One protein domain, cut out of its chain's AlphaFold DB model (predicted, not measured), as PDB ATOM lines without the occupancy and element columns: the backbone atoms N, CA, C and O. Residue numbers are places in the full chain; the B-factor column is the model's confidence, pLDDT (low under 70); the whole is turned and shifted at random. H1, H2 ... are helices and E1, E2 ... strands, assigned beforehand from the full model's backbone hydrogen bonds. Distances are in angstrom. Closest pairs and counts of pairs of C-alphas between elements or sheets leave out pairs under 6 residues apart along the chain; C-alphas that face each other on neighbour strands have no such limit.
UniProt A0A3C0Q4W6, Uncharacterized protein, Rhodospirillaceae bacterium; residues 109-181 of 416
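What this domain is: This is residues 109 to 181 of the 416 residues of an uncharacterized protein of Rhodospirillaceae bacterium (UniProt A0A3C0Q4W6). Two small lobes lie side by side in a flat outline, joined by a stretch that runs through the short strand E3: the first lobe holds the hairpin E1 and E2 with the helix H1 next to it, and the second holds two hairpins, E4 with E5 and E6 with E7, set with E4 beside E6. The opening loop before E1 reaches from the first lobe toward the second and comes back. The printed part has 73 residues, with one named helix and seven named strands in the order E1 E2 H1 E3 E4 E5 E6 E7; each of the three two-stranded sheets, E1 - E2, E4 - E5 and E6 - E7, is antiparallel. The class is mixed, helices and strands, with under half of the residues, 32 of 73, in named elements. The whole is compact, with a radius of gyration of the C-alphas of 12.8 A, and spans 36 by 29 by 15 A.

Where its parts are: The printed part begins at Gly 109, C-alpha at (-19.298, -1.308, -21.619). E1 is residues 120 to 122, with C-alpha 120 at (-14.207, -0.228, -22.163), and E2 is residues 125 to 127. H1 is residues 130 to 137, 10.2 A from first to last C-alpha. E3 is residues 140 to 142. E4, residues 147 to 150, measures 10.7 A, and E5, residues 156 to 159, measures 10.0 A. E6 is residues 166 to 168. E7, residues 175 to 178, measures 8.9 A and ends with C-alpha 178 at (-11.470, -12.574, -22.213).

How they stand to each other: Residues 109 to 110 pair antiparallel with residues 120 to 121 of E1. E1 and E2 form a hairpin, with N 122 and O 125 at 2.9 A and N 127 and O 120 at 2.8 A, within hydrogen-bond range. The closest C-alphas of E1 and H1 are those of Tyr 120 and Phe 133, 6.6 A apart. In H1 every O i to N i+4 pair is within hydrogen-bond range. E3 pairs with no named strand; its C-alpha closest to H1 is that of Thr 140, 6.1 A from that of Leu 134. E3 and E4 are apart. The hairpin E4 and E5 is antiparallel at 141 degrees, with N 157 and O 149 at 2.7 A. The closest C-alphas of E4 and E6 are those of Phe 150 and Asp 167, 5.2 A apart. The hairpin E6 and E7 is antiparallel at 155 degrees, with N 176 and O 167 at 2.8 A. H1 is apart from E4, E5, E6 and E7.

The domain as a whole: The two C-alphas farthest apart are those of Asn 123 and Val 171, at 36.5 A. The printed part has no cut and no long link; the links E5 to E6 and E6 to E7 are short, and the other five are tight. The mean pLDDT of the printed part is 89.9, and residues 114 to 118 are under 70.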
ATOM      1  N   GLY A 109     -19.623  -0.573 -20.401       87.50
ATOM      2  CA  GLY A 109     -19.298  -1.308 -21.619       87.50
ATOM      3  C   GLY A 109     -17.990  -2.061 -21.463       87.50
ATOM      4  O   GLY A 109     -16.993  -1.505 -21.003       87.50
ATOM      5  N   MET A 110     -17.990  -3.325 -21.869       87.88
ATOM      6  CA  MET A 110     -16.785  -4.132 -21.993       87.88
ATOM      7  C   MET A 110     -16.860  -4.907 -23.298       87.88
ATOM      8  O   MET A 110     -17.672  -5.817 -23.448       87.88
ATOM      9  N   ASP A 111     -16.014  -4.532 -24.239       85.25
ATOM     10  CA  ASP A 111     -15.803  -5.275 -25.464       85.25
ATOM     11  C   ASP A 111     -14.524  -6.088 -25.298       85.25
ATOM     12  O   ASP A 111     -13.480  -5.557 -24.942       85.25
ATOM     13  N   PHE A 112     -14.563  -7.399 -25.495       86.81
ATOM     14  CA  PHE A 112     -13.358  -8.213 -25.366       86.81
ATOM     15  C   PHE A 112     -12.790  -8.678 -26.704       86.81
ATOM     16  O   PHE A 112     -11.749  -9.330 -26.701       86.81
ATOM     17  N   THR A 113     -13.394  -8.320 -27.829       80.88
ATOM     18  CA  THR A 113     -12.997  -8.825 -29.148       80.88
ATOM     19  C   THR A 113     -12.568  -7.716 -30.105       80.88
ATOM     20  O   THR A 113     -11.772  -7.983 -31.005       80.88
ATOM     21  N   ASN A 114     -12.996  -6.469 -29.888       65.94
ATOM     22  CA  ASN A 114     -12.514  -5.319 -30.651       65.94
ATOM     23  C   ASN A 114     -11.200  -4.750 -30.101       65.94
ATOM     24  O   ASN A 114     -10.874  -4.903 -28.924       65.94
ATOM     25  N   GLY A 115     -10.421  -4.140 -31.004       61.09
ATOM     26  CA  GLY A 115      -9.033  -3.709 -30.798       61.09
ATOM     27  C   GLY A 115      -8.787  -2.713 -29.651       61.09
ATOM     28  O   GLY A 115      -9.614  -2.469 -28.784       61.09
ATOM     29  N   THR A 116      -7.599  -2.111 -29.628       57.56
ATOM     30  CA  THR A 116      -7.063  -1.372 -28.465       57.56
ATOM     31  C   THR A 116      -7.746  -0.039 -28.129       57.56
ATOM     32  O   THR A 116      -7.325   0.612 -27.181       57.56
ATOM     33  N   SER A 117      -8.763   0.400 -28.875       58.72
ATOM     34  CA  SER A 117      -9.394   1.716 -28.690       58.72
ATOM     35  C   SER A 117     -10.893   1.585 -28.463       58.72
ATOM     36  O   SER A 117     -11.562   0.899 -29.231       58.72
ATOM     37  N   GLY A 118     -11.441   2.279 -27.459       61.31
ATOM     38  CA  GLY A 118     -12.893   2.288 -27.217       61.31
ATOM     39  C   GLY A 118     -13.437   1.028 -26.545       61.31
ATOM     40  O   GLY A 118     -14.647   0.828 -26.523       61.31
ATOM     41  N   ARG A 119     -12.546   0.175 -26.028       75.25
ATOM     42  CA  ARG A 119     -12.854  -1.191 -25.600       75.25
ATOM     43  C   ARG A 119     -13.680  -1.256 -24.317       75.25
ATOM     44  O   ARG A 119     -14.487  -2.165 -24.147       75.25
ATOM     45  N   TYR A 120     -13.488  -0.291 -23.425       86.94
ATOM     46  CA  TYR A 120     -14.207  -0.228 -22.163       86.94
ATOM     47  C   TYR A 120     -14.823   1.147 -21.969       86.94
ATOM     48  O   TYR A 120     -14.194   2.167 -22.265       86.94
ATOM     49  N   THR A 121     -16.038   1.184 -21.434       87.31
ATOM     50  CA  THR A 121     -16.722   2.431 -21.108       87.31
ATOM     51  C   THR A 121     -17.314   2.392 -19.710       87.31
ATOM     52  O   THR A 121     -17.856   1.382 -19.269       87.31
ATOM     53  N   LEU A 122     -17.205   3.511 -18.998       90.56
ATOM     54  CA  LEU A 122     -17.841   3.712 -17.701       90.56
ATOM     55  C   LEU A 122     -18.467   5.102 -17.676       90.56
ATOM     56  O   LEU A 122     -17.756   6.110 -17.678       90.56
ATOM     57  N   ASN A 123     -19.798   5.151 -17.653       87.75
ATOM     58  CA  ASN A 123     -20.589   6.378 -17.666       87.75
ATOM     59  C   ASN A 123     -20.132   7.355 -18.765       87.75
ATOM     60  O   ASN A 123     -19.878   8.529 -18.505       87.75
ATOM     61  N   GLY A 124     -19.966   6.843 -19.989       80.50
ATOM     62  CA  GLY A 124     -19.532   7.619 -21.157       80.50
ATOM     63  C   GLY A 124     -18.031   7.923 -21.231       80.50
ATOM     64  O   GLY A 124     -17.564   8.366 -22.275       80.50
ATOM     65  N   ASN A 125     -17.250   7.654 -20.178       85.81
ATOM     66  CA  ASN A 125     -15.791   7.748 -20.250       85.81
ATOM     67  C   ASN A 125     -15.215   6.499 -20.909       85.81
ATOM     68  O   ASN A 125     -15.593   5.385 -20.545       85.81
ATOM     69  N   VAL A 126     -14.278   6.689 -21.834       84.38
ATOM     70  CA  VAL A 126     -13.617   5.609 -22.573       84.38
ATOM     71  C   VAL A 126     -12.289   5.240 -21.917       84.38
ATOM     72  O   VAL A 126     -11.489   6.116 -21.592       84.38
ATOM     73  N   TYR A 127     -12.031   3.938 -21.806       87.31
ATOM     74  CA  TYR A 127     -10.769   3.366 -21.352       87.31
ATOM     75  C   TYR A 127     -10.255   2.377 -22.404       87.31
ATOM     76  O   TYR A 127     -11.010   1.578 -22.963       87.31
ATOM     77  N   ASN A 128      -8.956   2.445 -22.686       84.44
ATOM     78  CA  ASN A 128      -8.312   1.672 -23.755       84.44
ATOM     79  C   ASN A 128      -7.567   0.434 -23.234       84.44
ATOM     80  O   ASN A 128      -7.137  -0.412 -24.015       84.44
ATOM     81  N   ASP A 129      -7.442   0.298 -21.915       86.94
ATOM     82  CA  ASP A 129      -6.848  -0.857 -21.259       86.94
ATOM     83  C   ASP A 129      -7.704  -1.296 -20.066       86.94
ATOM     84  O   ASP A 129      -8.379  -0.494 -19.416       86.94
ATOM     85  N   LEU A 130      -7.691  -2.602 -19.793       90.50
ATOM     86  CA  LEU A 130      -8.531  -3.189 -18.754       90.50
ATOM     87  C   LEU A 130      -8.108  -2.725 -17.355       90.50
ATOM     88  O   LEU A 130      -8.946  -2.593 -16.472       90.50
ATOM     89  N   SER A 131      -6.820  -2.466 -17.138       91.25
ATOM     90  CA  SER A 131      -6.292  -2.076 -15.830       91.25
ATOM     91  C   SER A 131      -6.790  -0.695 -15.393       91.25
ATOM     92  O   SER A 131      -7.232  -0.541 -14.252       91.25
ATOM     93  N   SER A 132      -6.779   0.298 -16.286       93.12
ATOM     94  CA  SER A 132      -7.330   1.630 -16.019       93.12
ATOM     95  C   SER A 132      -8.847   1.590 -15.841       93.12
ATOM     96  O   SER A 132      -9.368   2.209 -14.913       93.12
ATOM     97  N   PHE A 133      -9.548   0.786 -16.645       94.00
ATOM     98  CA  PHE A 133     -10.983   0.563 -16.489       94.00
ATOM     99  C   PHE A 133     -11.344  -0.083 -15.143       94.00
ATOM    100  O   PHE A 133     -12.247   0.393 -14.455       94.00
ATOM    101  N   LEU A 134     -10.644  -1.147 -14.736       94.75
ATOM    102  CA  LEU A 134     -10.876  -1.812 -13.449       94.75
ATOM    103  C   LEU A 134     -10.581  -0.864 -12.285       94.75
ATOM    104  O   LEU A 134     -11.362  -0.790 -11.344       94.75
ATOM    105  N   THR A 135      -9.527  -0.056 -12.391       95.31
ATOM    106  CA  THR A 135      -9.233   0.986 -11.398       95.31
ATOM    107  C   THR A 135     -10.385   1.986 -11.277       95.31
ATOM    108  O   THR A 135     -10.821   2.291 -10.170       95.31
ATOM    109  N   ALA A 136     -10.915   2.475 -12.402       94.94
ATOM    110  CA  ALA A 136     -11.995   3.460 -12.412       94.94
ATOM    111  C   ALA A 136     -13.345   2.893 -11.949       94.94
ATOM    112  O   ALA A 136     -14.127   3.593 -11.311       94.94
ATOM    113  N   SER A 137     -13.620   1.627 -12.265       94.38
ATOM    114  CA  SER A 137     -14.851   0.934 -11.874       94.38
ATOM    115  C   SER A 137     -14.788   0.316 -10.472       94.38
ATOM    116  O   SER A 137     -15.801  -0.174  -9.983       94.38
ATOM    117  N   GLY A 138     -13.618   0.322  -9.821       95.50
ATOM    118  CA  GLY A 138     -13.370  -0.435  -8.588       95.50
ATOM    119  C   GLY A 138     -13.372  -1.954  -8.795       95.50
ATOM    120  O   GLY A 138     -13.483  -2.709  -7.829       95.50
ATOM    121  N   GLY A 139     -13.302  -2.405 -10.047       94.69
ATOM    122  CA  GLY A 139     -13.300  -3.809 -10.412       94.69
ATOM    123  C   GLY A 139     -11.975  -4.510 -10.121       94.69
ATOM    124  O   GLY A 139     -10.931  -3.895  -9.905       94.69
ATOM    125  N   THR A 140     -12.015  -5.838 -10.140       95.06
ATOM    126  CA  THR A 140     -10.866  -6.708  -9.894       95.06
ATOM    127  C   THR A 140     -10.863  -7.897 -10.845       95.06
ATOM    128  O   THR A 140     -11.908  -8.395 -11.265       95.06
ATOM    129  N   PHE A 141      -9.659  -8.370 -11.151       95.38
ATOM    130  CA  PHE A 141      -9.418  -9.672 -11.754       95.38
ATOM    131  C   PHE A 141      -8.434 -10.428 -10.865       95.38
ATOM    132  O   PHE A 141      -7.421  -9.862 -10.453       95.38
ATOM    133  N   SER A 142      -8.709 -11.699 -10.584       95.25
ATOM    134  CA  SER A 142      -7.808 -12.540  -9.796       95.25
ATOM    135  C   SER A 142      -7.701 -13.958 -10.344       95.25
ATOM    136  O   SER A 142      -8.677 -14.523 -10.835       95.25
ATOM    137  N   ARG A 143      -6.480 -14.498 -10.257       96.56
ATOM    138  CA  ARG A 143      -6.109 -15.900 -10.485       96.56
ATOM    139  C   ARG A 143      -4.748 -16.135  -9.827       96.56
ATOM    140  O   ARG A 143      -3.763 -15.535 -10.255       96.56
ATOM    141  N   ASN A 144      -4.657 -17.043  -8.858       96.31
ATOM    142  CA  ASN A 144      -3.433 -17.265  -8.071       96.31
ATOM    143  C   ASN A 144      -2.430 -18.259  -8.695       96.31
ATOM    144  O   ASN A 144      -1.452 -18.645  -8.058       96.31
ATOM    145  N   SER A 145      -2.608 -18.603  -9.971       97.69
ATOM    146  CA  SER A 145      -1.732 -19.495 -10.731       97.69
ATOM    147  C   SER A 145      -1.332 -18.893 -12.082       97.69
ATOM    148  O   SER A 145      -1.952 -17.947 -12.582       97.69
ATOM    149  N   ILE A 146      -0.332 -19.494 -12.733       97.81
ATOM    150  CA  ILE A 146      -0.145 -19.306 -14.178       97.81
ATOM    151  C   ILE A 146      -1.325 -19.916 -14.949       97.81
ATOM    152  O   ILE A 146      -2.008 -20.807 -14.437       97.81
ATOM    153  N   ALA A 147      -1.559 -19.448 -16.172       97.94
ATOM    154  CA  ALA A 147      -2.515 -20.045 -17.105       97.94
ATOM    155  C   ALA A 147      -2.131 -19.705 -18.549       97.94
ATOM    156  O   ALA A 147      -1.445 -18.710 -18.781       97.94
ATOM    157  N   THR A 148      -2.576 -20.503 -19.517       98.12
ATOM    158  CA  THR A 148      -2.190 -20.323 -20.924       98.12
ATOM    159  C   THR A 148      -3.310 -19.745 -21.776       98.12
ATOM    160  O   THR A 148      -4.475 -19.824 -21.405       98.12
ATOM    161  N   TYR A 149      -2.972 -19.125 -22.896       97.44
ATOM    162  CA  TYR A 149      -3.923 -18.593 -23.878       97.44
ATOM    163  C   TYR A 149      -3.213 -18.439 -25.218       97.44
ATOM    164  O   TYR A 149      -1.988 -18.354 -25.244       97.44
ATOM    165  N   PHE A 150      -3.944 -18.401 -26.321       96.44
ATOM    166  CA  PHE A 150      -3.376 -18.036 -27.611       96.44
ATOM    167  C   PHE A 150      -3.402 -16.523 -27.776       96.44
ATOM    168  O   PHE A 150      -4.427 -15.886 -27.548       96.44
ATOM    169  N   ASP A 151      -2.269 -15.942 -28.160       94.50
ATOM    170  CA  ASP A 151      -2.195 -14.523 -28.500       94.50
ATOM    171  C   ASP A 151      -2.699 -14.241 -29.927       94.50
ATOM    172  O   ASP A 151      -3.049 -15.146 -30.687       94.50
ATOM    173  N   SER A 152      -2.691 -12.969 -30.329       92.88
ATOM    174  CA  SER A 152      -3.152 -12.530 -31.653       92.88
ATOM    175  C   SER A 152      -2.357 -13.099 -32.835       92.88
ATOM    176  O   SER A 152      -2.747 -12.887 -33.981       92.88
ATOM    177  N   THR A 153      -1.225 -13.762 -32.589       93.25
ATOM    178  CA  THR A 153      -0.414 -14.436 -33.613       93.25
ATOM    179  C   THR A 153      -0.718 -15.930 -33.723       93.25
ATOM    180  O   THR A 153      -0.121 -16.603 -34.558       93.25
ATOM    181  N   GLY A 154      -1.614 -16.450 -32.879       92.12
ATOM    182  CA  GLY A 154      -1.929 -17.873 -32.792       92.12
ATOM    183  C   GLY A 154      -0.891 -18.697 -32.021       92.12
ATOM    184  O   GLY A 154      -0.922 -19.925 -32.085       92.12
ATOM    185  N   THR A 155       0.012 -18.050 -31.274       94.94
ATOM    186  CA  THR A 155       1.025 -18.733 -30.449       94.94
ATOM    187  C   THR A 155       0.513 -18.917 -29.023       94.94
ATOM    188  O   THR A 155      -0.068 -17.995 -28.447       94.94
ATOM    189  N   LEU A 156       0.719 -20.100 -28.435       97.81
ATOM    190  CA  LEU A 156       0.327 -20.364 -27.052       97.81
ATOM    191  C   LEU A 156       1.279 -19.645 -26.088       97.81
ATOM    192  O   LEU A 156       2.471 -19.936 -26.031       97.81
ATOM    193  N   GLN A 157       0.732 -18.736 -25.293       97.94
ATOM    194  CA  GLN A 157       1.430 -17.960 -24.277       97.94
ATOM    195  C   GLN A 157       1.087 -18.443 -22.870       97.94
ATOM    196  O   GLN A 157       0.063 -19.086 -22.642       97.94
ATOM    197  N   THR A 158       1.935 -18.085 -21.903       97.44
ATOM    198  CA  THR A 158       1.676 -18.274 -20.468       97.44
ATOM    199  C   THR A 158       1.553 -16.920 -19.778       97.44
ATOM    200  O   THR A 158       2.501 -16.141 -19.748       97.44
ATOM    201  N   ALA A 159       0.396 -16.655 -19.180       97.94
ATOM    202  CA  ALA A 159       0.162 -15.500 -18.329       97.94
ATOM    203  C   ALA A 159       0.575 -15.799 -16.880       97.94
ATOM    204  O   ALA A 159       0.270 -16.869 -16.342       97.94
ATOM    205  N   SER A 160       1.213 -14.829 -16.220       97.88
ATOM    206  CA  SER A 160       1.463 -14.860 -14.775       97.88
ATOM    207  C   SER A 160       0.165 -14.813 -13.961       97.88
ATOM    208  O   SER A 160      -0.915 -14.546 -14.491       97.88
ATOM    209  N   ALA A 161       0.259 -15.068 -12.654       96.88
ATOM    210  CA  ALA A 161      -0.860 -14.870 -11.734       96.88
ATOM    211  C   ALA A 161      -1.436 -13.445 -11.844       96.88
ATOM    212  O   ALA A 161      -0.704 -12.486 -12.092       96.88
ATOM    213  N   ASN A 162      -2.753 -13.322 -11.673       95.62
ATOM    214  CA  ASN A 162      -3.526 -12.076 -11.751       95.62
ATOM    215  C   ASN A 162      -3.430 -11.313 -13.084       95.62
ATOM    216  O   ASN A 162      -3.851 -10.163 -13.168       95.62
ATOM    217  N   THR A 163      -2.922 -11.945 -14.143       95.25
ATOM    218  CA  THR A 163      -2.899 -11.364 -15.489       95.25
ATOM    219  C   THR A 163      -4.104 -11.863 -16.301       95.25
ATOM    220  O   THR A 163      -4.208 -13.078 -16.533       95.25
ATOM    221  N   PRO A 164      -5.018 -10.969 -16.730       94.44
ATOM    222  CA  PRO A 164      -6.112 -11.314 -17.636       94.44
ATOM    223  C   PRO A 164      -5.596 -11.927 -18.936       94.44
ATOM    224  O   PRO A 164      -4.535 -11.547 -19.431       94.44
ATOM    225  N   ARG A 165      -6.350 -12.878 -19.489       94.38
ATOM    226  CA  ARG A 165      -6.008 -13.580 -20.730       94.38
ATOM    227  C   ARG A 165      -7.031 -13.226 -21.797       94.38
ATOM    228  O   ARG A 165      -8.224 -13.374 -21.551       94.38
ATOM    229  N   PHE A 166      -6.564 -12.759 -22.951       93.00
ATOM    230  CA  PHE A 166      -7.407 -12.494 -24.115       93.00
ATOM    231  C   PHE A 166      -7.081 -13.525 -25.177       93.00
ATOM    232  O   PHE A 166      -5.983 -13.495 -25.729       93.00
ATOM    233  N   ASP A 167      -8.001 -14.459 -25.382       93.38
ATOM    234  CA  ASP A 167      -7.758 -15.640 -26.198       93.38
ATOM    235  C   ASP A 167      -8.093 -15.379 -27.665       93.38
ATOM    236  O   ASP A 167      -8.978 -14.582 -28.004       93.38
ATOM    237  N   TYR A 168      -7.377 -16.075 -28.534       93.12
ATOM    238  CA  TYR A 168      -7.539 -16.009 -29.975       93.12
ATOM    239  C   TYR A 168      -7.681 -17.415 -30.534       93.12
ATOM    240  O   TYR A 168      -7.161 -18.393 -30.002       93.12
ATOM    241  N   ASP A 169      -8.385 -17.535 -31.649       91.62
ATOM    242  CA  ASP A 169      -8.330 -18.768 -32.405       91.62
ATOM    243  C   ASP A 169      -6.913 -18.981 -32.978       91.62
ATOM    244  O   ASP A 169      -6.430 -18.119 -33.716       91.62
ATOM    245  N   PRO A 170      -6.238 -20.108 -32.696       91.25
ATOM    246  CA  PRO A 170      -4.845 -20.306 -33.097       91.25
ATOM    247  C   PRO A 170      -4.632 -20.450 -34.608       91.25
ATOM    248  O   PRO A 170      -3.491 -20.444 -35.056       91.25
ATOM    249  N   VAL A 171      -5.702 -20.620 -35.394       88.88
ATOM    250  CA  VAL A 171      -5.624 -20.802 -36.852       88.88
ATOM    251  C   VAL A 171      -6.149 -19.574 -37.583       88.88
ATOM    252  O   VAL A 171      -5.512 -19.078 -38.508       88.88
ATOM    253  N   THR A 172      -7.327 -19.089 -37.194       91.62
ATOM    254  CA  THR A 172      -7.977 -17.946 -37.854       91.62
ATOM    255  C   THR A 172      -7.549 -16.600 -37.278       91.62
ATOM    256  O   THR A 172      -7.810 -15.568 -37.893       91.62
ATOM    257  N   HIS A 173      -6.899 -16.598 -36.109       90.81
ATOM    258  CA  HIS A 173      -6.479 -15.409 -35.356       90.81
ATOM    259  C   HIS A 173      -7.637 -14.465 -35.003       90.81
ATOM    260  O   HIS A 173      -7.432 -13.288 -34.701       90.81
ATOM    261  N   ILE A 174      -8.872 -14.972 -35.030       90.31
ATOM    262  CA  ILE A 174     -10.057 -14.238 -34.593       90.31
ATOM    263  C   ILE A 174     -10.037 -14.164 -33.063       90.31
ATOM    264  O   ILE A 174      -9.827 -15.176 -32.393       90.31
ATOM    265  N   ALA A 175     -10.250 -12.968 -32.510       90.00
ATOM    266  CA  ALA A 175     -10.346 -12.766 -31.067       90.00
ATOM    267  C   ALA A 175     -11.584 -13.480 -30.502       90.00
ATOM    268  O   ALA A 175     -12.691 -13.276 -30.999       90.00
ATOM    269  N   LYS A 176     -11.400 -14.275 -29.444       88.62
ATOM    270  CA  LYS A 176     -12.481 -14.985 -28.736       88.62
ATOM    271  C   LYS A 176     -12.982 -14.242 -27.502       88.62
ATOM    272  O   LYS A 176     -14.078 -14.509 -27.025       88.62
ATOM    273  N   GLY A 177     -12.211 -13.279 -27.004       89.88
ATOM    274  CA  GLY A 177     -12.590 -12.474 -25.847       89.88
ATOM    275  C   GLY A 177     -11.671 -12.684 -24.654       89.88
ATOM    276  O   GLY A 177     -10.547 -13.166 -24.786       89.88
ATOM    277  N   ILE A 178     -12.143 -12.282 -23.477       91.00
ATOM    278  CA  ILE A 178     -11.470 -12.574 -22.213       91.00
ATOM    279  C   ILE A 178     -11.755 -14.023 -21.822       91.00
ATOM    280  O   ILE A 178     -12.894 -14.479 -21.895       91.00
ATOM    281  N   LEU A 179     -10.724 -14.747 -21.400       91.75
ATOM    282  CA  LEU A 179     -10.839 -16.143 -21.001       91.75
ATOM    283  C   LEU A 179     -11.022 -16.248 -19.483       91.75
ATOM    284  O   LEU A 179     -10.109 -15.928 -18.716       91.75
ATOM    285  N   ILE A 180     -12.214 -16.689 -19.074       90.56
ATOM    286  CA  ILE A 180     -12.623 -16.910 -17.681       90.56
ATOM    287  C   ILE A 180     -12.921 -18.393 -17.508       90.56
ATOM    288  O   ILE A 180     -13.791 -18.938 -18.182       90.56
ATOM    289  N   GLU A 181     -12.188 -19.057 -16.623       91.81
ATOM    290  CA  GLU A 181     -12.262 -20.498 -16.459       91.81
ATOM    291  C   GLU A 181     -12.287 -20.879 -14.975       91.81
ATOM    292  O   GLU A 181     -11.628 -20.294 -14.116       91.81
TER     293      GLU A 181